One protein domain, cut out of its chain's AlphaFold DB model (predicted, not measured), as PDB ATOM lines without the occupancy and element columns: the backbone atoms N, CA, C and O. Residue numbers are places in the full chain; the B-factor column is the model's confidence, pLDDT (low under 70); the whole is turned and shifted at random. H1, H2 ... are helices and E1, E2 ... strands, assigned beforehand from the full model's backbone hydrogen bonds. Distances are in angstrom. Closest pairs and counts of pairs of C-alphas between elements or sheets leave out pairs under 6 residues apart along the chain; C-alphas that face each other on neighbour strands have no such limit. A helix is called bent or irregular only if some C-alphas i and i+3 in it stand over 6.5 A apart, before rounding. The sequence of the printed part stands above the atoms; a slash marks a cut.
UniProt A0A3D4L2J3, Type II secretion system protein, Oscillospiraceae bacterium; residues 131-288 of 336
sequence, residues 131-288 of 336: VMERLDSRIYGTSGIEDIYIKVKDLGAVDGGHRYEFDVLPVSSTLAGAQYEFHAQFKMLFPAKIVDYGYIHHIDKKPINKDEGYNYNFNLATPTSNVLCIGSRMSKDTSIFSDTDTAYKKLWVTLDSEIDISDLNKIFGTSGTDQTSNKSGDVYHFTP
ATOM      1  N   VAL A 131     203.849 213.834 247.499       47.03
ATOM      2  CA  VAL A 131     203.416 213.295 248.800       47.03
ATOM      3  C   VAL A 131     202.956 214.419 249.745       47.03
ATOM      4  O   VAL A 131     202.021 214.247 250.529       47.03
ATOM      5  N   MET A 132     203.532 215.614 249.574       49.03
ATOM      6  CA  MET A 132     203.169 216.841 250.284       49.03
ATOM      7  C   MET A 132     201.790 217.396 249.907       49.03
ATOM      8  O   MET A 132     201.232 218.188 250.660       49.03
ATOM      9  N   GLU A 133     201.199 217.012 248.777       52.56
ATOM     10  CA  GLU A 133     199.841 217.426 248.395       52.56
ATOM     11  C   GLU A 133     198.771 216.607 249.124       52.56
ATOM     12  O   GLU A 133     197.684 217.116 249.397       52.56
ATOM     13  N   ARG A 134     199.083 215.358 249.489       60.25
ATOM     14  CA  ARG A 134     198.132 214.424 250.117       60.25
ATOM     15  C   ARG A 134     198.298 214.299 251.623       60.25
ATOM     16  O   ARG A 134     197.331 213.991 252.318       60.25
ATOM     17  N   LEU A 135     199.499 214.553 252.135       66.00
ATOM     18  CA  LEU A 135     199.832 214.357 253.540       66.00
ATOM     19  C   LEU A 135     200.296 215.660 254.191       66.00
ATOM     20  O   LEU A 135     201.018 216.466 253.608       66.00
ATOM     21  N   ASP A 136     199.856 215.866 255.428       76.00
ATOM     22  CA  ASP A 136     200.421 216.841 256.354       76.00
ATOM     23  C   ASP A 136     201.447 216.109 257.225       76.00
ATOM     24  O   ASP A 136     201.120 215.566 258.284       76.00
ATOM     25  N   SER A 137     202.671 215.999 256.706       80.19
ATOM     26  CA  SER A 137     203.776 215.277 257.336       80.19
ATOM     27  C   SER A 137     204.313 216.031 258.549       80.19
ATOM     28  O   SER A 137     204.780 217.164 258.441       80.19
ATOM     29  N   ARG A 138     204.311 215.376 259.711       85.88
ATOM     30  CA  ARG A 138     204.808 215.936 260.974       85.88
ATOM     31  C   ARG A 138     206.082 215.276 261.479       85.88
ATOM     32  O   ARG A 138     206.856 215.929 262.172       85.88
ATOM     33  N   ILE A 139     206.321 214.020 261.106       88.25
ATOM     34  CA  ILE A 139     207.609 213.346 261.294       88.25
ATOM     35  C   ILE A 139     208.053 212.803 259.946       88.25
ATOM     36  O   ILE A 139     207.359 211.987 259.338       88.25
ATOM     37  N   TYR A 140     209.209 213.258 259.481       82.69
ATOM     38  CA  TYR A 140     209.778 212.866 258.197       82.69
ATOM     39  C   TYR A 140     211.300 212.865 258.275       82.69
ATOM     40  O   TYR A 140     211.889 213.608 259.055       82.69
ATOM     41  N   GLY A 141     211.954 212.023 257.488       74.94
ATOM     42  CA  GLY A 141     213.393 211.829 257.586       74.94
ATOM     43  C   GLY A 141     213.996 211.217 256.341       74.94
ATOM     44  O   GLY A 141     213.378 211.151 255.286       74.94
ATOM     45  N   THR A 142     215.242 210.810 256.455       67.31
ATOM     46  CA  THR A 142     216.003 210.224 255.353       67.31
ATOM     47  C   THR A 142     215.610 208.780 255.071       67.31
ATOM     48  O   THR A 142     215.221 208.036 255.976       67.31
ATOM     49  N   SER A 143     215.771 208.361 253.815       60.72
ATOM     50  CA  SER A 143     215.593 206.964 253.426       60.72
ATOM     51  C   SER A 143     216.588 206.066 254.173       60.72
ATOM     52  O   SER A 143     217.759 206.404 254.338       60.72
ATOM     53  N   GLY A 144     216.102 204.924 254.663       64.12
ATOM     54  CA  GLY A 144     216.893 203.957 255.434       64.12
ATOM     55  C   GLY A 144     216.582 203.919 256.932       64.12
ATOM     56  O   GLY A 144     217.012 202.976 257.595       64.12
ATOM     57  N   ILE A 145     215.822 204.881 257.467       74.50
ATOM     58  CA  ILE A 145     215.209 204.751 258.796       74.50
ATOM     59  C   ILE A 145     213.991 203.826 258.663       74.50
ATOM     60  O   ILE A 145     213.118 204.049 257.826       74.50
ATOM     61  N   GLU A 146     213.958 202.769 259.468       76.56
ATOM     62  CA  GLU A 146     212.904 201.752 259.464       76.56
ATOM     63  C   GLU A 146     211.788 202.093 260.441       76.56
ATOM     64  O   GLU A 146     210.625 201.911 260.107       76.56
ATOM     65  N   ASP A 147     212.134 202.629 261.613       81.38
ATOM     66  CA  ASP A 147     211.189 202.969 262.675       81.38
ATOM     67  C   ASP A 147     211.693 204.167 263.482       81.38
ATOM     68  O   ASP A 147     212.898 204.389 263.592       81.38
ATOM     69  N   ILE A 148     210.784 204.915 264.107       83.25
ATOM     70  CA  ILE A 148     211.115 205.964 265.077       83.25
ATOM     71  C   ILE A 148     210.267 205.769 266.329       83.25
ATOM     72  O   ILE A 148     209.044 205.849 266.284       83.25
ATOM     73  N   TYR A 149     210.909 205.557 267.471       84.56
ATOM     74  CA  TYR A 149     210.246 205.484 268.767       84.56
ATOM     75  C   TYR A 149     210.364 206.826 269.482       84.56
ATOM     76  O   TYR A 149     211.460 207.369 269.566       84.56
ATOM     77  N   ILE A 150     209.265 207.360 270.011       86.94
ATOM     78  CA  ILE A 150     209.231 208.643 270.723       86.94
ATOM     79  C   ILE A 150     208.515 208.472 272.057       86.94
ATOM     80  O   ILE A 150     207.388 207.982 272.119       86.94
ATOM     81  N   LYS A 151     209.139 208.945 273.127       86.56
ATOM     82  CA  LYS A 151     208.531 209.135 274.442       86.56
ATOM     83  C   LYS A 151     208.713 210.590 274.846       86.56
ATOM     84  O   LYS A 151     209.755 211.188 274.597       86.56
ATOM     85  N   VAL A 152     207.680 211.173 275.440       88.06
ATOM     86  CA  VAL A 152     207.676 212.581 275.844       88.06
ATOM     87  C   VAL A 152     207.320 212.698 277.316       88.06
ATOM     88  O   VAL A 152     206.535 211.911 277.850       88.06
ATOM     89  N   LYS A 153     207.891 213.698 277.974       87.81
ATOM     90  CA  LYS A 153     207.589 214.041 279.354       87.81
ATOM     91  C   LYS A 153     207.477 215.546 279.513       87.81
ATOM     92  O   LYS A 153     208.346 216.292 279.074       87.81
ATOM     93  N   ASP A 154     206.429 215.975 280.197       90.62
ATOM     94  CA  ASP A 154     206.270 217.367 280.588       90.62
ATOM     95  C   ASP A 154     207.222 217.717 281.751       90.62
ATOM     96  O   ASP A 154     207.270 217.009 282.764       90.62
ATOM     97  N   LEU A 155     208.004 218.789 281.587       87.56
ATOM     98  CA  LEU A 155     208.873 219.353 282.623       87.56
ATOM     99  C   LEU A 155     208.292 220.626 283.265       87.56
ATOM    100  O   LEU A 155     208.831 221.081 284.274       87.56
ATOM    101  N   GLY A 156     207.202 221.167 282.722       89.44
ATOM    102  CA  GLY A 156     206.479 222.327 283.225       89.44
ATOM    103  C   GLY A 156     206.861 223.654 282.565       89.44
ATOM    104  O   GLY A 156     207.683 223.733 281.646       89.44
ATOM    105  N   ALA A 157     206.248 224.721 283.078       92.00
ATOM    106  CA  ALA A 157     206.465 226.084 282.613       92.00
ATOM    107  C   ALA A 157     207.890 226.576 282.916       92.00
ATOM    108  O   ALA A 157     208.442 226.343 283.996       92.00
ATOM    109  N   VAL A 158     208.462 227.309 281.966       88.62
ATOM    110  CA  VAL A 158     209.766 227.973 282.054       88.62
ATOM    111  C   VAL A 158     209.639 229.413 281.556       88.62
ATOM    112  O   VAL A 158     208.606 229.808 281.018       88.62
ATOM    113  N   ASP A 159     210.677 230.227 281.738       84.44
ATOM    114  CA  ASP A 159     210.655 231.590 281.202       84.44
ATOM    115  C   ASP A 159     210.531 231.557 279.669       84.44
ATOM    116  O   ASP A 159     211.295 230.870 278.988       84.44
ATOM    117  N   GLY A 160     209.527 232.255 279.140       83.50
ATOM    118  CA  GLY A 160     209.229 232.300 277.708       83.50
ATOM    119  C   GLY A 160     208.468 231.103 277.120       83.50
ATOM    120  O   GLY A 160     208.263 231.105 275.909       83.50
ATOM    121  N   GLY A 161     208.029 230.108 277.906       92.06
ATOM    122  CA  GLY A 161     207.248 228.993 277.353       92.06
ATOM    123  C   GLY A 161     207.043 227.787 278.273       92.06
ATOM    124  O   GLY A 161     207.095 227.883 279.497       92.06
ATOM    125  N   HIS A 162     206.824 226.621 277.671       93.56
ATOM    126  CA  HIS A 162     206.627 225.342 278.357       93.56
ATOM    127  C   HIS A 162     207.633 224.310 277.860       93.56
ATOM    128  O   HIS A 162     207.880 224.213 276.655       93.56
ATOM    129  N   ARG A 163     208.266 223.564 278.771       91.81
ATOM    130  CA  ARG A 163     209.389 222.680 278.437       91.81
ATOM    131  C   ARG A 163     208.999 221.211 278.475       91.81
ATOM    132  O   ARG A 163     208.431 220.724 279.446       91.81
ATOM    133  N   TYR A 164     209.438 220.491 277.454       90.88
ATOM    134  CA  TYR A 164     209.227 219.062 277.284       90.88
ATOM    135  C   TYR A 164     210.563 218.341 277.128       90.88
ATOM    136  O   TYR A 164     211.471 218.837 276.462       90.88
ATOM    137  N   GLU A 165     210.669 217.166 277.736       87.38
ATOM    138  CA  GLU A 165     211.741 216.190 277.537       87.38
ATOM    139  C   GLU A 165     211.279 215.163 276.498       87.38
ATOM    140  O   GLU A 165     210.185 214.613 276.618       87.38
ATOM    141  N   PHE A 166     212.110 214.908 275.490       85.12
ATOM    142  CA  PHE A 166     211.873 213.925 274.439       85.12
ATOM    143  C   PHE A 166     212.961 212.846 274.465       85.12
ATOM    144  O   PHE A 166     214.154 213.148 274.401       85.12
ATOM    145  N   ASP A 167     212.521 211.591 274.487       80.94
ATOM    146  CA  ASP A 167     213.324 210.397 274.244       80.94
ATOM    147  C   ASP A 167     212.974 209.867 272.852       80.94
ATOM    148  O   ASP A 167     211.862 209.388 272.633       80.94
ATOM    149  N   VAL A 168     213.904 209.965 271.901       80.44
ATOM    150  CA  VAL A 168     213.711 209.535 270.509       80.44
ATOM    151  C   VAL A 168     214.721 208.480 270.044       80.44
ATOM    152  O   VAL A 168     215.922 208.716 270.062       80.44
ATOM    153  N   LEU A 169     214.245 207.341 269.548       78.50
ATOM    154  CA  LEU A 169     215.060 206.250 269.013       78.50
ATOM    155  C   LEU A 169     214.690 205.963 267.546       78.50
ATOM    156  O   LEU A 169     213.693 205.289 267.300       78.50
ATOM    157  N   PRO A 170     215.472 206.446 266.568       76.94
ATOM    158  CA  PRO A 170     215.401 205.969 265.194       76.94
ATOM    159  C   PRO A 170     216.090 204.599 265.070       76.94
ATOM    160  O   PRO A 170     217.191 204.405 265.583       76.94
ATOM    161  N   VAL A 171     215.453 203.656 264.383       75.25
ATOM    162  CA  VAL A 171     215.989 202.323 264.083       75.25
ATOM    163  C   VAL A 171     216.330 202.246 262.603       75.25
ATOM    164  O   VAL A 171     215.574 202.703 261.749       75.25
ATOM    165  N   SER A 172     217.483 201.656 262.301       71.25
ATOM    166  CA  SER A 172     217.901 201.351 260.937       71.25
ATOM    167  C   SER A 172     218.792 200.119 260.946       71.25
ATOM    168  O   SER A 172     219.821 200.099 261.626       71.25
ATOM    169  N   SER A 173     218.431 199.097 260.174       67.56
ATOM    170  CA  SER A 173     219.273 197.913 259.994       67.56
ATOM    171  C   SER A 173     220.476 198.162 259.068       67.56
ATOM    172  O   SER A 173     221.511 197.495 259.217       67.56
ATOM    173  N   THR A 174     220.362 199.139 258.160       58.84
ATOM    174  CA  THR A 174     221.283 199.398 257.040       58.84
ATOM    175  C   THR A 174     222.300 200.504 257.313       58.84
ATOM    176  O   THR A 174     223.394 200.463 256.750       58.84
ATOM    177  N   LEU A 175     221.977 201.467 258.178       58.75
ATOM    178  CA  LEU A 175     222.842 202.611 258.472       58.75
ATOM    179  C   LEU A 175     223.822 202.277 259.607       58.75
ATOM    180  O   LEU A 175     223.428 201.768 260.656       58.75
ATOM    181  N   ALA A 176     225.111 202.571 259.412       52.62
ATOM    182  CA  ALA A 176     226.170 202.257 260.379       52.62
ATOM    183  C   ALA A 176     227.038 203.476 260.744       52.62
ATOM    184  O   ALA A 176     227.490 204.227 259.877       52.62
ATOM    185  N   GLY A 177     227.333 203.638 262.039       53.75
ATOM    186  CA  GLY A 177     228.302 204.618 262.551       53.75
ATOM    187  C   GLY A 177     227.988 206.069 262.158       53.75
ATOM    188  O   GLY A 177     226.882 206.552 262.378       53.75
ATOM    189  N   ALA A 178     228.959 206.760 261.549       49.09
ATOM    190  CA  ALA A 178     228.849 208.166 261.139       49.09
ATOM    191  C   ALA A 178     227.781 208.434 260.057       49.09
ATOM    192  O   ALA A 178     227.453 209.586 259.787       49.09
ATOM    193  N   GLN A 179     227.191 207.399 259.450       51.69
ATOM    194  CA  GLN A 179     226.065 207.587 258.532       51.69
ATOM    195  C   GLN A 179     224.843 208.173 259.246       51.69
ATOM    196  O   GLN A 179     224.089 208.917 258.630       51.69
ATOM    197  N   TYR A 180     224.678 207.941 260.550       54.47
ATOM    198  CA  TYR A 180     223.621 208.604 261.315       54.47
ATOM    199  C   TYR A 180     223.823 210.126 261.434       54.47
ATOM    200  O   TYR A 180     222.855 210.873 261.565       54.47
ATOM    201  N   GLU A 181     225.070 210.596 261.357       49.50
ATOM    202  CA  GLU A 181     225.414 212.004 261.565       49.50
ATOM    203  C   GLU A 181     225.051 212.844 260.343       49.50
ATOM    204  O   GLU A 181     224.434 213.907 260.450       49.50
ATOM    205  N   PHE A 182     225.457 212.346 259.177       50.28
ATOM    206  CA  PHE A 182     225.390 213.074 257.916       50.28
ATOM    207  C   PHE A 182     224.243 212.611 257.018       50.28
ATOM    208  O   PHE A 182     223.849 213.354 256.123       50.28
ATOM    209  N   HIS A 183     223.710 211.404 257.243       54.62
ATOM    210  CA  HIS A 183     222.724 210.790 256.356       54.62
ATOM    211  C   HIS A 183     221.432 210.376 257.051       54.62
ATOM    212  O   HIS A 183     220.401 210.541 256.425       54.62
ATOM    213  N   ALA A 184     221.435 209.887 258.297       63.03
ATOM    214  CA  ALA A 184     220.214 209.443 258.980       63.03
ATOM    215  C   ALA A 184     219.624 210.520 259.904       63.03
ATOM    216  O   ALA A 184     219.711 210.443 261.130       63.03
ATOM    217  N   GLN A 185     219.036 211.551 259.300       74.44
ATOM    218  CA  GLN A 185     218.391 212.651 260.019       74.44
ATOM    219  C   GLN A 185     216.877 212.573 259.857       74.44
ATOM    220  O   GLN A 185     216.360 212.282 258.777       74.44
ATOM    221  N   PHE A 186     216.152 212.890 260.923       78.25
ATOM    222  CA  PHE A 186     214.707 213.070 260.864       78.25
ATOM    223  C   PHE A 186     214.312 214.398 261.500       78.25
ATOM    224  O   PHE A 186     215.067 215.026 262.242       78.25
ATOM    225  N   LYS A 187     213.124 214.860 261.148       85.94
ATOM    226  CA  LYS A 187     212.573 216.152 261.520       85.94
ATOM    227  C   LYS A 187     211.237 215.941 262.203       85.94
ATOM    228  O   LYS A 187     210.443 215.101 261.782       85.94
ATOM    229  N   MET A 188     211.001 216.734 263.238       90.00
ATOM    230  CA  MET A 188     209.736 216.813 263.958       90.00
ATOM    231  C   MET A 188     209.170 218.220 263.794       90.00
ATOM    232  O   MET A 188     209.823 219.196 264.167       90.00
ATOM    233  N   LEU A 189     207.971 218.322 263.227       88.25
ATOM    234  CA  LEU A 189     207.225 219.569 263.088       88.25
ATOM    235  C   LEU A 189     206.259 219.717 264.264       88.25
ATOM    236  O   LEU A 189     205.283 218.973 264.382       88.25
ATOM    237  N   PHE A 190     206.524 220.700 265.114       87.81
ATOM    238  CA  PHE A 190     205.708 221.016 266.276       87.81
ATOM    239  C   PHE A 190     204.520 221.915 265.894       87.81
ATOM    240  O   PHE A 190     204.617 222.726 264.971       87.81
ATOM    241  N   PRO A 191     203.385 221.804 266.608       85.31
ATOM    242  CA  PRO A 191     202.230 222.684 266.414       85.31
ATOM    243  C   PRO A 191     202.448 224.090 266.999       85.31
ATOM    244  O   PRO A 191     201.683 224.999 266.696       85.31
ATOM    245  N   ALA A 192     203.483 224.253 267.823       87.62
ATOM    246  CA  ALA A 192     203.853 225.471 268.532       87.62
ATOM    247  C   ALA A 192     205.266 225.916 268.128       87.62
ATOM    248  O   ALA A 192     206.061 225.110 267.628       87.62
ATOM    249  N   LYS A 193     205.596 227.192 268.354       88.31
ATOM    250  CA  LYS A 193     206.923 227.722 268.028       88.31
ATOM    251  C   LYS A 193     207.948 227.206 269.031       88.31
ATOM    252  O   LYS A 193     207.733 227.266 270.239       88.31
ATOM    253  N   ILE A 194     209.092 226.758 268.535       88.69
ATOM    254  CA  ILE A 194     210.260 226.412 269.335       88.69
ATOM    255  C   ILE A 194     210.927 227.713 269.789       88.69
ATOM    256  O   ILE A 194     211.431 228.496 268.983       88.69
ATOM    257  N   VAL A 195     210.913 227.936 271.099       89.38
ATOM    258  CA  VAL A 195     211.559 229.078 271.761       89.38
ATOM    259  C   VAL A 195     213.013 228.755 272.056       89.38
ATOM    260  O   VAL A 195     213.899 229.574 271.827       89.38
ATOM    261  N   ASP A 196     213.261 227.547 272.554       87.56
ATOM    262  CA  ASP A 196     214.602 227.064 272.834       87.56
ATOM    263  C   ASP A 196     214.625 225.536 272.791       87.56
ATOM    264  O   ASP A 196     213.596 224.870 272.897       87.56
ATOM    265  N   TYR A 197     215.805 224.966 272.622       87.50
ATOM    266  CA  TYR A 197     216.012 223.530 272.527       87.50
ATOM    267  C   TYR A 197     217.427 223.194 272.973       87.50
ATOM    268  O   TYR A 197     218.327 224.034 272.939       87.50
ATOM    269  N   GLY A 198     217.658 221.950 273.351       81.12
ATOM    270  CA  GLY A 198     219.005 221.508 273.658       81.12
ATOM    271  C   GLY A 198     219.025 220.135 274.281       81.12
ATOM    272  O   GLY A 198     218.083 219.356 274.169       81.12
ATOM    273  N   TYR A 199     220.118 219.855 274.973       78.50
ATOM    274  CA  TYR A 199     220.303 218.584 275.652       78.50
ATOM    275  C   TYR A 199     220.186 218.784 277.157       78.50
ATOM    276  O   TYR A 199     220.523 219.848 277.674       78.50
ATOM    277  N   ILE A 200     219.704 217.772 277.859       73.25
ATOM    278  CA  ILE A 200     219.704 217.689 279.317       73.25
ATOM    279  C   ILE A 200     220.388 216.397 279.738       73.25
ATOM    280  O   ILE A 200     220.312 215.369 279.067       73.25
ATOM    281  N   HIS A 201     221.061 216.425 280.874       69.19
ATOM    282  CA  HIS A 201     221.520 215.197 281.511       69.19
ATOM    283  C   HIS A 201     220.326 214.383 282.019       69.19
ATOM    284  O   HIS A 201     219.431 214.937 282.653       69.19
ATOM    285  N   HIS A 202     220.323 213.064 281.808       64.69
ATOM    286  CA  HIS A 202     219.234 212.207 282.289       64.69
ATOM    287  C   HIS A 202     219.050 212.269 283.818       64.69
ATOM    288  O   HIS A 202     217.920 212.310 284.302       64.69
ATOM    289  N   ILE A 203     220.154 212.313 284.578       63.88
ATOM    290  CA  ILE A 203     220.134 212.227 286.048       63.88
ATOM    291  C   ILE A 203     219.728 213.549 286.701       63.88
ATOM    292  O   ILE A 203     218.774 213.590 287.476       63.88
ATOM    293  N   ASP A 204     220.475 214.623 286.442       66.12
ATOM    294  CA  ASP A 204     220.278 215.897 287.142       66.12
ATOM    295  C   ASP A 204     219.376 216.872 286.374       66.12
ATOM    296  O   ASP A 204     219.057 217.943 286.894       66.12
ATOM    297  N   LYS A 205     218.935 216.483 285.164       67.19
ATOM    298  CA  LYS A 205     218.050 217.246 284.273       67.19
ATOM    299  C   LYS A 205     218.550 218.655 283.985       67.19
ATOM    300  O   LYS A 205     217.766 219.534 283.625       67.19
ATOM    301  N   LYS A 206     219.853 218.893 284.150       68.62
ATOM    302  CA  LYS A 206     220.438 220.192 283.854       68.62
ATOM    303  C   LYS A 206     220.660 220.325 282.353       68.62
ATOM    304  O   LYS A 206     221.147 219.371 281.740       68.62
ATOM    305  N   PRO A 207     220.334 221.492 281.768       71.69
ATOM    306  CA  PRO A 207     220.701 221.800 280.398       71.69
ATOM    307  C   PRO A 207     222.210 221.670 280.198       71.69
ATOM    308  O   PRO A 207     223.002 222.140 281.013       71.69
ATOM    309  N   ILE A 208     222.585 221.040 279.097       72.94
ATOM    310  CA  ILE A 208     223.952 220.947 278.604       72.94
ATOM    311  C   ILE A 208     224.147 222.114 277.647       72.94
ATOM    312  O   ILE A 208     223.265 222.407 276.832       72.94
ATOM    313  N   ASN A 209     225.294 222.782 277.742       66.44
ATOM    314  CA  ASN A 209     225.600 223.882 276.843       66.44
ATOM    315  C   ASN A 209     225.637 223.381 275.385       66.44
ATOM    316  O   ASN A 209     226.218 222.334 275.094       66.44
ATOM    317  N   LYS A 210     225.015 224.130 274.466       65.50
ATOM    318  CA  LYS A 210     224.940 223.800 273.034       65.50
ATOM    319  C   LYS A 210     226.331 223.622 272.423       65.50
ATOM    320  O   LYS A 210     226.531 222.688 271.651       65.50
ATOM    321  N   ASP A 211     227.297 224.432 272.856       62.47
ATOM    322  CA  ASP A 211     228.690 224.370 272.395       62.47
ATOM    323  C   ASP A 211     229.399 223.075 272.825       62.47
ATOM    324  O   ASP A 211     230.288 222.574 272.136       62.47
ATOM    325  N   GLU A 212     228.979 222.480 273.945       58.12
ATOM    326  CA  GLU A 212     229.482 221.182 274.403       58.12
ATOM    327  C   GLU A 212     228.796 220.012 273.679       58.12
ATOM    328  O   GLU A 212     229.322 218.899 273.678       58.12
ATOM    329  N   GLY A 213     227.658 220.263 273.018       53.69
ATOM    330  CA  GLY A 213     226.862 219.288 272.263       53.69
ATOM    331  C   GLY A 213     227.659 218.522 271.205       53.69
ATOM    332  O   GLY A 213     227.448 217.322 271.026       53.69
ATOM    333  N   TYR A 214     228.650 219.173 270.581       49.66
ATOM    334  CA  TYR A 214     229.497 218.570 269.544       49.66
ATOM    335  C   TYR A 214     230.303 217.361 270.049       49.66
ATOM    336  O   TYR A 214     230.597 216.447 269.279       49.66
ATOM    337  N   ASN A 215     230.622 217.328 271.349       54.38
ATOM    338  CA  ASN A 215     231.351 216.229 271.989       54.38
ATOM    339  C   ASN A 215     230.455 215.030 272.333       54.38
ATOM    340  O   ASN A 215     230.954 214.003 272.788       54.38
ATOM    341  N   TYR A 216     229.138 215.158 272.157       55.59
ATOM    342  CA  TYR A 216     228.160 214.189 272.648       55.59
ATOM    343  C   TYR A 216     227.431 213.431 271.553       55.59
ATOM    344  O   TYR A 216     226.435 212.787 271.845       55.59
ATOM    345  N   ASN A 217     227.967 213.431 270.332       58.50
ATOM    346  CA  ASN A 217     227.489 212.567 269.258       58.50
ATOM    347  C   ASN A 217     226.015 212.781 268.885       58.50
ATOM    348  O   ASN A 217     225.357 211.841 268.463       58.50
ATOM    349  N   PHE A 218     225.501 214.008 268.981       64.38
ATOM    350  CA  PHE A 218     224.167 214.371 268.497       64.38
ATOM    351  C   PHE A 218     224.218 215.729 267.804       64.38
ATOM    352  O   PHE A 218     225.061 216.561 268.135       64.38
ATOM    353  N   ASN A 219     223.303 215.959 266.863       70.69
ATOM    354  CA  ASN A 219     223.163 217.239 266.178       70.69
ATOM    355  C   ASN A 219     221.695 217.678 266.195       70.69
ATOM    356  O   ASN A 219     220.817 216.926 265.771       70.69
ATOM    357  N   LEU A 220     221.444 218.872 266.728       77.12
ATOM    358  CA  LEU A 220     220.126 219.494 266.782       77.12
ATOM    359  C   LEU A 220     220.177 220.831 266.060       77.12
ATOM    360  O   LEU A 220     220.996 221.692 266.380       77.12
ATOM    361  N   ALA A 221     219.246 221.028 265.139       75.94
ATOM    362  CA  ALA A 221     219.090 222.292 264.439       75.94
ATOM    363  C   ALA A 221     217.612 222.597 264.239       75.94
ATOM    364  O   ALA A 221     216.817 221.694 263.988       75.94
ATOM    365  N   THR A 222     217.249 223.872 264.301       74.50
ATOM    366  CA  THR A 222     215.903 224.339 263.967       74.50
ATOM    367  C   THR A 222     215.934 224.999 262.592       74.50
ATOM    368  O   THR A 222     216.242 226.189 262.508       74.50
ATOM    369  N   PRO A 223     215.692 224.255 261.492       61.12
ATOM    370  CA  PRO A 223     215.673 224.847 260.153       61.12
ATOM    371  C   PRO A 223     214.568 225.902 260.000       61.12
ATOM    372  O   PRO A 223     214.715 226.824 259.205       61.12
ATOM    373  N   THR A 224     213.490 225.785 260.779       71.75
ATOM    374  CA  THR A 224     212.421 226.779 260.903       71.75
ATOM    375  C   THR A 224     212.067 226.973 262.376       71.75
ATOM    376  O   THR A 224     212.556 226.259 263.252       71.75
ATOM    377  N   SER A 225     211.175 227.920 262.658       79.38
ATOM    378  CA  SER A 225     210.747 228.245 264.020       79.38
ATOM    379  C   SER A 225     209.930 227.145 264.714       79.38
ATOM    380  O   SER A 225     209.717 227.229 265.915       79.38
ATOM    381  N   ASN A 226     209.476 226.119 263.996       83.44
ATOM    382  CA  ASN A 226     208.612 225.044 264.497       83.44
ATOM    383  C   ASN A 226     209.110 223.636 264.135       83.44
ATOM    384  O   ASN A 226     208.502 222.648 264.543       83.44
ATOM    385  N   VAL A 227     210.206 223.518 263.383       82.19
ATOM    386  CA  VAL A 227     210.798 222.227 263.022       82.19
ATOM    387  C   VAL A 227     212.073 222.023 263.814       82.19
ATOM    388  O   VAL A 227     212.963 222.869 263.789       82.19
ATOM    389  N   LEU A 228     212.193 220.860 264.448       86.81
ATOM    390  CA  LEU A 228     213.444 220.383 265.018       86.81
ATOM    391  C   LEU A 228     214.005 219.263 264.145       86.81
ATOM    392  O   LEU A 228     213.352 218.240 263.949       86.81
ATOM    393  N   CYS A 229     215.216 219.452 263.633       82.94
ATOM    394  CA  CYS A 229     216.006 218.418 262.982       82.94
ATOM    395  C   CYS A 229     216.857 217.694 264.027       82.94
ATOM    396  O   CYS A 229     217.521 218.342 264.842       82.94
ATOM    397  N   ILE A 230     216.839 216.364 263.986       80.31
ATOM    398  CA  ILE A 230     217.522 215.486 264.928       80.31
ATOM    399  C   ILE A 230     218.415 214.528 264.136       80.31
ATOM    400  O   ILE A 230     217.943 213.766 263.290       80.31
ATOM    401  N   GLY A 231     219.713 214.566 264.438       74.12
ATOM    402  CA  GLY A 231     220.719 213.622 263.954       74.12
ATOM    403  C   GLY A 231     221.503 212.997 265.110       74.12
ATOM    404  O   GLY A 231     221.683 213.612 266.166       74.12
ATOM    405  N   SER A 232     221.993 211.776 264.903       64.31
ATOM    406  CA  SER A 232     222.791 211.023 265.882       64.31
ATOM    407  C   SER A 232     224.165 210.701 265.311       64.31
ATOM    408  O   SER A 232     224.296 210.524 264.121       64.31
ATOM    409  N   ARG A 233     225.219 210.600 266.112       58.31
ATOM    410  CA  ARG A 233     226.511 210.012 265.705       58.31
ATOM    411  C   ARG A 233     226.728 208.648 266.365       58.31
ATOM    412  O   ARG A 233     227.845 208.137 266.382       58.31
ATOM    413  N   MET A 234     225.684 208.085 266.977       55.50
ATOM    414  CA  MET A 234     225.760 206.810 267.686       55.50
ATOM    415  C   MET A 234     225.472 205.609 266.782       55.50
ATOM    416  O   MET A 234     224.876 205.734 265.715       55.50
ATOM    417  N   SER A 235     225.913 204.429 267.227       56.22
ATOM    418  CA  SER A 235     225.645 203.154 266.556       56.22
ATOM    419  C   SER A 235     224.145 202.842 266.510       56.22
ATOM    420  O   SER A 235     223.421 203.149 267.454       56.22
ATOM    421  N   LYS A 236     223.710 202.149 265.449       51.47
ATOM    422  CA  LYS A 236     222.320 201.726 265.204       51.47
ATOM    423  C   LYS A 236     221.679 200.902 266.328       51.47
ATOM    424  O   LYS A 236     220.464 200.906 266.468       51.47
ATOM    425  N   ASP A 237     222.496 200.216 267.128       51.81
ATOM    426  CA  ASP A 237     222.038 199.339 268.213       51.81
ATOM    427  C   ASP A 237     222.033 200.053 269.576       51.81
ATOM    428  O   ASP A 237     221.763 199.447 270.613       51.81
ATOM    429  N   THR A 238     222.387 201.340 269.608       52.72
ATOM    430  CA  THR A 238     222.459 202.128 270.836       52.72
ATOM    431  C   THR A 238     221.302 203.111 270.863       52.72
ATOM    432  O   THR A 238     221.229 204.017 270.033       52.72
ATOM    433  N   SER A 239     220.408 202.950 271.845       51.31
ATOM    434  CA  SER A 239     219.364 203.943 272.073       51.31
ATOM    435  C   SER A 239     220.007 205.302 272.311       51.31
ATOM    436  O   SER A 239     220.841 205.436 273.203       51.31
ATOM    437  N   ILE A 240     219.587 206.310 271.545       52.69
ATOM    438  CA  ILE A 240     219.938 207.716 271.787       52.69
ATOM    439  C   ILE A 240     219.541 208.113 273.222       52.69
ATOM    440  O   ILE A 240     220.214 208.929 273.847       52.69
ATOM    441  N   PHE A 241     218.523 207.451 273.788       56.75
ATOM    442  CA  PHE A 241     217.988 207.730 275.113       56.75
ATOM    443  C   PHE A 241     217.546 206.430 275.799       56.75
ATOM    444  O   PHE A 241     216.411 205.973 275.660       56.75
ATOM    445  N   SER A 242     218.470 205.760 276.487       48.22
ATOM    446  CA  SER A 242     218.132 204.652 277.388       48.22
ATOM    447  C   SER A 242     217.783 205.214 278.774       48.22
ATOM    448  O   SER A 242     218.521 206.031 279.318       48.22
ATOM    449  N   ASP A 243     216.680 204.739 279.362       48.66
ATOM    450  CA  ASP A 243     216.317 204.988 280.772       48.66
ATOM    451  C   ASP A 243     217.156 204.124 281.752       48.66
ATOM    452  O   ASP A 243     216.920 204.126 282.960       48.66
ATOM    453  N   THR A 244     218.101 203.322 281.246       47.03
ATOM    454  CA  THR A 244     218.803 202.273 282.006       47.03
ATOM    455  C   THR A 244     220.277 202.556 282.266       47.03
ATOM    456  O   THR A 244     220.894 201.808 283.023       47.03
ATOM    457  N   ASP A 245     220.845 203.626 281.706       49.53
ATOM    458  CA  ASP A 245     222.258 203.955 281.892       49.53
ATOM    459  C   ASP A 245     222.455 205.381 282.401       49.53
ATOM    460  O   ASP A 245     221.877 206.358 281.923       49.53
ATOM    461  N   THR A 246     223.345 205.496 283.376       49.50
ATOM    462  CA  THR A 246     223.642 206.733 284.109       49.50
ATOM    463  C   THR A 246     224.328 207.819 283.267       49.50
ATOM    464  O   THR A 246     224.535 208.931 283.755       49.50
ATOM    465  N   ALA A 247     224.674 207.523 282.011       53.47
ATOM    466  CA  ALA A 247     225.461 208.390 281.136       53.47
ATOM    467  C   ALA A 247     224.700 208.967 279.923       53.47
ATOM    468  O   ALA A 247     225.218 209.894 279.291       53.47
ATOM    469  N   TYR A 248     223.502 208.471 279.585       58.12
ATOM    470  CA  TYR A 248     222.774 208.952 278.401       58.12
ATOM    471  C   TYR A 248     222.087 210.307 278.667       58.12
ATOM    472  O   TYR A 248     221.726 210.649 279.793       58.12
ATOM    473  N   LYS A 249     221.992 211.145 277.632       66.25
ATOM    474  CA  LYS A 249     221.546 212.553 277.684       66.25
ATOM    475  C   LYS A 249     220.257 212.664 276.904       66.25
ATOM    476  O   LYS A 249     220.231 212.065 275.848       66.25
ATOM    477  N   LYS A 250     219.269 213.436 277.363       73.06
ATOM    478  CA  LYS A 250     217.950 213.604 276.726       73.06
ATOM    479  C   LYS A 250     217.830 214.888 275.914       73.06
ATOM    480  O   LYS A 250     218.554 215.849 276.173       73.06
ATOM    481  N   LEU A 251     216.929 214.906 274.935       82.19
ATOM    482  CA  LEU A 251     216.535 216.121 274.223       82.19
ATOM    483  C   LEU A 251     215.499 216.869 275.066       82.19
ATOM    484  O   LEU A 251     214.596 216.260 275.633       82.19
ATOM    485  N   TRP A 252     215.584 218.194 275.110       86.62
ATOM    486  CA  TRP A 252     214.472 219.022 275.559       86.62
ATOM    487  C   TRP A 252     214.132 220.092 274.530       86.62
ATOM    488  O   TRP A 252     214.998 220.595 273.811       86.62
ATOM    489  N   VAL A 253     212.855 220.455 274.498       90.25
ATOM    490  CA  VAL A 253     212.301 221.502 273.641       90.25
ATOM    491  C   VAL A 253     211.424 222.396 274.504       90.25
ATOM    492  O   VAL A 253     210.615 221.908 275.289       90.25
ATOM    493  N   THR A 254     211.612 223.708 274.404       92.06
ATOM    494  CA  THR A 254     210.716 224.710 274.981       92.06
ATOM    495  C   THR A 254     209.860 225.285 273.870       92.06
ATOM    496  O   THR A 254     210.389 225.801 272.885       92.06
ATOM    497  N   LEU A 255     208.549 225.175 274.035       94.31
ATOM    498  CA  LEU A 255     207.552 225.678 273.103       94.31
ATOM    499  C   LEU A 255     206.909 226.943 273.670       94.31
ATOM    500  O   LEU A 255     206.788 227.082 274.883       94.31
ATOM    501  N   ASP A 256     206.492 227.861 272.803       93.06
ATOM    502  CA  ASP A 256     205.819 229.107 273.202       93.06
ATOM    503  C   ASP A 256     204.417 228.887 273.794       93.06
ATOM    504  O   ASP A 256     203.850 229.778 274.427       93.06
ATOM    505  N   SER A 257     203.866 227.691 273.602       92.06
ATOM    506  CA  SER A 257     202.550 227.272 274.061       92.06
ATOM    507  C   SER A 257     202.553 225.797 274.468       92.06
ATOM    508  O   SER A 257     203.388 225.003 274.027       92.06
ATOM    509  N   GLU A 258     201.621 225.442 275.354       93.19
ATOM    510  CA  GLU A 258     201.461 224.076 275.846       93.19
ATOM    511  C   GLU A 258     200.889 223.159 274.750       93.19
ATOM    512  O   GLU A 258     199.962 223.530 274.027       93.19
ATOM    513  N   ILE A 259     201.431 221.946 274.641       91.56
ATOM    514  CA  ILE A 259     200.951 220.886 273.753       91.56
ATOM    515  C   ILE A 259     200.373 219.716 274.560       91.56
ATOM    516  O   ILE A 259     200.895 219.349 275.614       91.56
ATOM    517  N   ASP A 260     199.313 219.093 274.040       89.00
ATOM    518  CA  ASP A 260     198.684 217.919 274.658       89.00
ATOM    519  C   ASP A 260     199.518 216.653 274.414       89.00
ATOM    520  O   ASP A 260     199.327 215.926 273.439       89.00
ATOM    521  N   ILE A 261     200.441 216.368 275.333       88.62
ATOM    522  CA  ILE A 261     201.305 215.184 275.263       88.62
ATOM    523  C   ILE A 261     200.609 213.869 275.646       88.62
ATOM    524  O   ILE A 261     201.258 212.821 275.654       88.62
ATOM    525  N   SER A 262     199.310 213.887 275.979       86.56
ATOM    526  CA  SER A 262     198.577 212.657 276.312       86.56
ATOM    527  C   SER A 262     198.482 211.705 275.116       86.56
ATOM    528  O   SER A 262     198.456 210.480 275.299       86.56
ATOM    529  N   ASP A 263     198.474 212.270 273.903       87.00
ATOM    530  CA  ASP A 263     198.458 211.532 272.650       87.00
ATOM    531  C   ASP A 263     199.333 212.161 271.559       87.00
ATOM    532  O   ASP A 263     198.894 213.041 270.816       87.00
ATOM    533  N   LEU A 264     200.559 211.651 271.405       88.75
ATOM    534  CA  LEU A 264     201.478 212.126 270.370       88.75
ATOM    535  C   LEU A 264     200.949 211.928 268.945       88.75
ATOM    536  O   LEU A 264     201.343 212.693 268.068       88.75
ATOM    537  N   ASN A 265     200.026 210.993 268.701       88.12
ATOM    538  CA  ASN A 265     199.437 210.836 267.369       88.12
ATOM    539  C   ASN A 265     198.558 212.037 266.979       88.12
ATOM    540  O   ASN A 265     198.395 212.330 265.798       88.12
ATOM    541  N   LYS A 266     198.018 212.781 267.955       87.38
ATOM    542  CA  LYS A 266     197.273 214.027 267.694       87.38
ATOM    543  C   LYS A 266     198.181 215.206 267.367       87.38
ATOM    544  O   LYS A 266     197.713 216.190 266.806       87.38
ATOM    545  N   ILE A 267     199.457 215.113 267.730       89.31
ATOM    546  CA  ILE A 267     200.456 216.152 267.475       89.31
ATOM    547  C   ILE A 267     201.191 215.851 266.167       89.31
ATOM    548  O   ILE A 267     201.326 216.717 265.308       89.31
ATOM    549  N   PHE A 268     201.644 214.607 266.017       89.94
ATOM    550  CA  PHE A 268     202.547 214.180 264.957       89.94
ATOM    551  C   PHE A 268     201.896 213.272 263.904       89.94
ATOM    552  O   PHE A 268     202.571 212.807 262.989       89.94
ATOM    553  N   GLY A 269     200.593 213.025 263.991       87.75
ATOM    554  CA  GLY A 269     199.896 212.141 263.063       87.75
ATOM    555  C   GLY A 269     200.166 210.667 263.332       87.75
ATOM    556  O   GLY A 269     200.714 210.288 264.362       87.75
ATOM    557  N   THR A 270     199.750 209.818 262.400       86.88
ATOM    558  CA  THR A 270     199.876 208.357 262.500       86.88
ATOM    559  C   THR A 270     200.773 207.827 261.394       86.88
ATOM    560  O   THR A 270     201.068 208.536 260.437       86.88
ATOM    561  N   SER A 271     201.190 206.566 261.501       82.56
ATOM    562  CA  SER A 271     201.999 205.866 260.488       82.56
ATOM    563  C   SER A 271     201.168 205.203 259.387       82.56
ATOM    564  O   SER A 271     201.626 204.304 258.686       82.56
ATOM    565  N   GLY A 272     199.921 205.628 259.228       77.25
ATOM    566  CA  GLY A 272     199.076 205.164 258.143       77.25
ATOM    567  C   GLY A 272     197.643 205.650 258.250       77.25
ATOM    568  O   GLY A 272     197.215 206.173 259.286       77.25
ATOM    569  N   THR A 273     196.900 205.444 257.163       69.38
ATOM    570  CA  THR A 273     195.506 205.889 257.000       69.38
ATOM    571  C   THR A 273     194.538 205.240 257.978       69.38
ATOM    572  O   THR A 273     193.505 205.826 258.284       69.38
ATOM    573  N   ASP A 274     194.876 204.062 258.499       65.69
ATOM    574  CA  ASP A 274     194.037 203.330 259.454       65.69
ATOM    575  C   ASP A 274     194.089 203.901 260.877       65.69
ATOM    576  O   ASP A 274     193.348 203.450 261.746       65.69
ATOM    577  N   GLN A 275     194.950 204.898 261.119       61.12
ATOM    578  CA  GLN A 275     195.047 205.637 262.381       61.12
ATOM    579  C   GLN A 275     195.187 204.753 263.633       61.12
ATOM    580  O   GLN A 275     194.746 205.123 264.723       61.12
ATOM    581  N   THR A 276     195.807 203.577 263.515       55.69
ATOM    582  CA  THR A 276     196.040 202.718 264.676       55.69
ATOM    583  C   THR A 276     197.133 203.322 265.552       55.69
ATOM    584  O   THR A 276     198.234 203.614 265.088       55.69
ATOM    585  N   SER A 277     196.827 203.536 266.833       57.44
ATOM    586  CA  SER A 277     197.798 204.052 267.792       57.44
ATOM    587  C   SER A 277     198.881 203.006 268.049       57.44
ATOM    588  O   SER A 277     198.639 202.014 268.736       57.44
ATOM    589  N   ASN A 278     200.093 203.249 267.567       69.44
ATOM    590  CA  ASN A 278     201.251 202.389 267.815       69.44
ATOM    591  C   ASN A 278     201.913 202.729 269.165       69.44
ATOM    592  O   ASN A 278     203.113 202.983 269.252       69.44
ATOM    593  N   LYS A 279     201.112 202.818 270.229       77.94
ATOM    594  CA  LYS A 279     201.590 203.149 271.576       77.94
ATOM    595  C   LYS A 279     201.815 201.866 272.371       77.94
ATOM    596  O   LYS A 279     200.883 201.089 272.564       77.94
ATOM    597  N   SER A 280     203.027 201.674 272.881       76.88
ATOM    598  CA  SER A 280     203.370 200.610 273.827       76.88
ATOM    599  C   SER A 280     203.822 201.238 275.146       76.88
ATOM    600  O   SER A 280     204.907 201.814 275.240       76.88
ATOM    601  N   GLY A 281     202.963 201.188 276.167       79.31
ATOM    602  CA  GLY A 281     203.190 201.925 277.414       79.31
ATOM    603  C   GLY A 281     203.246 203.435 277.162       79.31
ATOM    604  O   GLY A 281     202.301 203.993 276.615       79.31
ATOM    605  N   ASP A 282     204.355 204.083 277.523       80.31
ATOM    606  CA  ASP A 282     204.588 205.523 277.303       80.31
ATOM    607  C   ASP A 282     205.374 205.829 276.012       80.31
ATOM    608  O   ASP A 282     205.778 206.970 275.786       80.31
ATOM    609  N   VAL A 283     205.618 204.820 275.170       84.94
ATOM    610  CA  VAL A 283     206.414 204.940 273.943       84.94
ATOM    611  C   VAL A 283     205.505 204.860 272.721       84.94
ATOM    612  O   VAL A 283     204.707 203.934 272.592       84.94
ATOM    613  N   TYR A 284     205.646 205.818 271.811       88.94
ATOM    614  CA  TYR A 284     204.994 205.846 270.505       88.94
ATOM    615  C   TYR A 284     205.943 205.304 269.447       88.94
ATOM    616  O   TYR A 284     207.098 205.710 269.403       88.94
ATOM    617  N   HIS A 285     205.460 204.406 268.600       88.31
ATOM    618  CA  HIS A 285     206.231 203.763 267.543       88.31
ATOM    619  C   HIS A 285     205.728 204.214 266.172       88.31
ATOM    620  O   HIS A 285     204.637 203.863 265.735       88.31
ATOM    621  N   PHE A 286     206.536 205.007 265.485       87.44
ATOM    622  CA  PHE A 286     206.230 205.517 264.163       87.44
ATOM    623  C   PHE A 286     206.949 204.688 263.097       87.44
ATOM    624  O   PHE A 286     208.177 204.675 263.035       87.44
ATOM    625  N   THR A 287     206.179 204.010 262.252       84.56
ATOM    626  CA  THR A 287     206.664 203.292 261.066       84.56
ATOM    627  C   THR A 287     206.502 204.174 259.822       84.56
ATOM    628  O   THR A 287     205.745 205.145 259.863       84.56
ATOM    629  N   PRO A 288     207.145 203.842 258.690       79.56
ATOM    630  CA  PRO A 288     206.862 204.461 257.407       79.56
ATOM    631  C   PRO A 288     205.361 204.499 257.115       79.56
ATOM    632  O   PRO A 288     204.664 203.506 257.338       79.56
TER     633      PRO A 288
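What this domain is: This is residues 131 to 288 of the 336 residues of the protein "Type II secretion system protein" of Oscillospiraceae bacterium (UniProt A0A3D4L2J3). The domain is a sandwich of two sheets face to face with their strands crossed: a larger, strongly twisted sheet of five strands, built round the long hairpin E2 and E3, and a smaller, flatter sheet of four, E1 E4 E7 E6. Short helices sit at the margins: H2 by E7, H3 by E5 and E6, H4 by E1, and H1 farthest out before E1. The printed part has 158 residues with four named helices and nine named strands, in the order H1 E1 E2 E3 H2 E4 E5 H3 E6 E7 E8 H4 E9. Both sheets are antiparallel, the larger in the order E5 E8 E3 E2 E9, and the class is mixed, helices and strands. The whole is compact and rounded, with a radius of gyration of the C-alphas of 15.0 A and spans of 40 by 37 by 31 A.

How they stand to each other: H1, residues 131 to 134, is on neither sheet and is joined by a tight link to E1, residues 135 to 141, an edge strand. E1 is antiparallel to E4, residues 185 to 189, with N 187 and O 140 at 2.7 A. E4 is antiparallel to E7, residues 227 to 232, with N 230 and O 186 at 2.8 A. E7 forms a hairpin with E6, residues 218 to 221, the other edge strand, with N 229 and O 221 at 2.8 A. In the larger sheet, E2, residues 147 to 158, and E3, residues 161 to 171, form a hairpin at 164 degrees, with N 151 and O 167 at 2.8 A. E2 bends by 57 degrees at residue 155. Edge strand E9, residues 283 to 286, is antiparallel to E2, with N 284 and O 150 at 2.8 A. E8, residues 249 to 255, is antiparallel to E3, with N 164 and O 253 at 2.8 A. Edge strand E5, residues 194 to 201, is antiparallel to E8, with N 200 and O 250 at 2.8 A. In the sandwich, two sheets face to face, the facing parts are 8.4 A centre to centre, with best planes 17 degrees apart and strands at 42 degrees. H2, residues 179 to 182, is on the smaller sheet at a height of 4.7 A; its closest C-alphas to E7 are those of Glu 181 and Ser 232, 5.1 A. H3, residues 210 to 216, only grazes both sheets, and so does H4, residues 264 to 268; the closest C-alphas of E1 and H4 are those of Arg 138 and Phe 268, 4.9 A. H4 has its O i to N i+4 pair within hydrogen-bond range, H3 has 0 of 3 but 3 of 4 O i to N i+3 pairs, and H1 and H2 are too short for an O i to N i+4 pair.

Where its parts are: H1 begins at C-alpha 131, (203.416, 213.295, 248.800). E1 is 14.4 A long, E2 31.7 A, E3 31.0 A, E5 20.0 A, E7 16.7 A and E8 19.7 A. E2 begins at C-alpha 147, (211.189, 202.969, 262.675), and E9 ends at C-alpha 286, (206.230, 205.517, 264.163). H3, 10.1 A long, is only just irregular: C-alphas 211 and 214 are 6.51 A apart.

The domain as a whole: The two C-alphas farthest apart are those of Glu 133 and Thr 246, 44.2 A. The printed part has no cut. The links E7 to E8, with 16 residues, and H4 to E9, with 14, are long. The mean pLDDT of the printed part is 73.9; 61 residues are under 70, among them residues 173 to 184, 209 to 218 and 232 to 249.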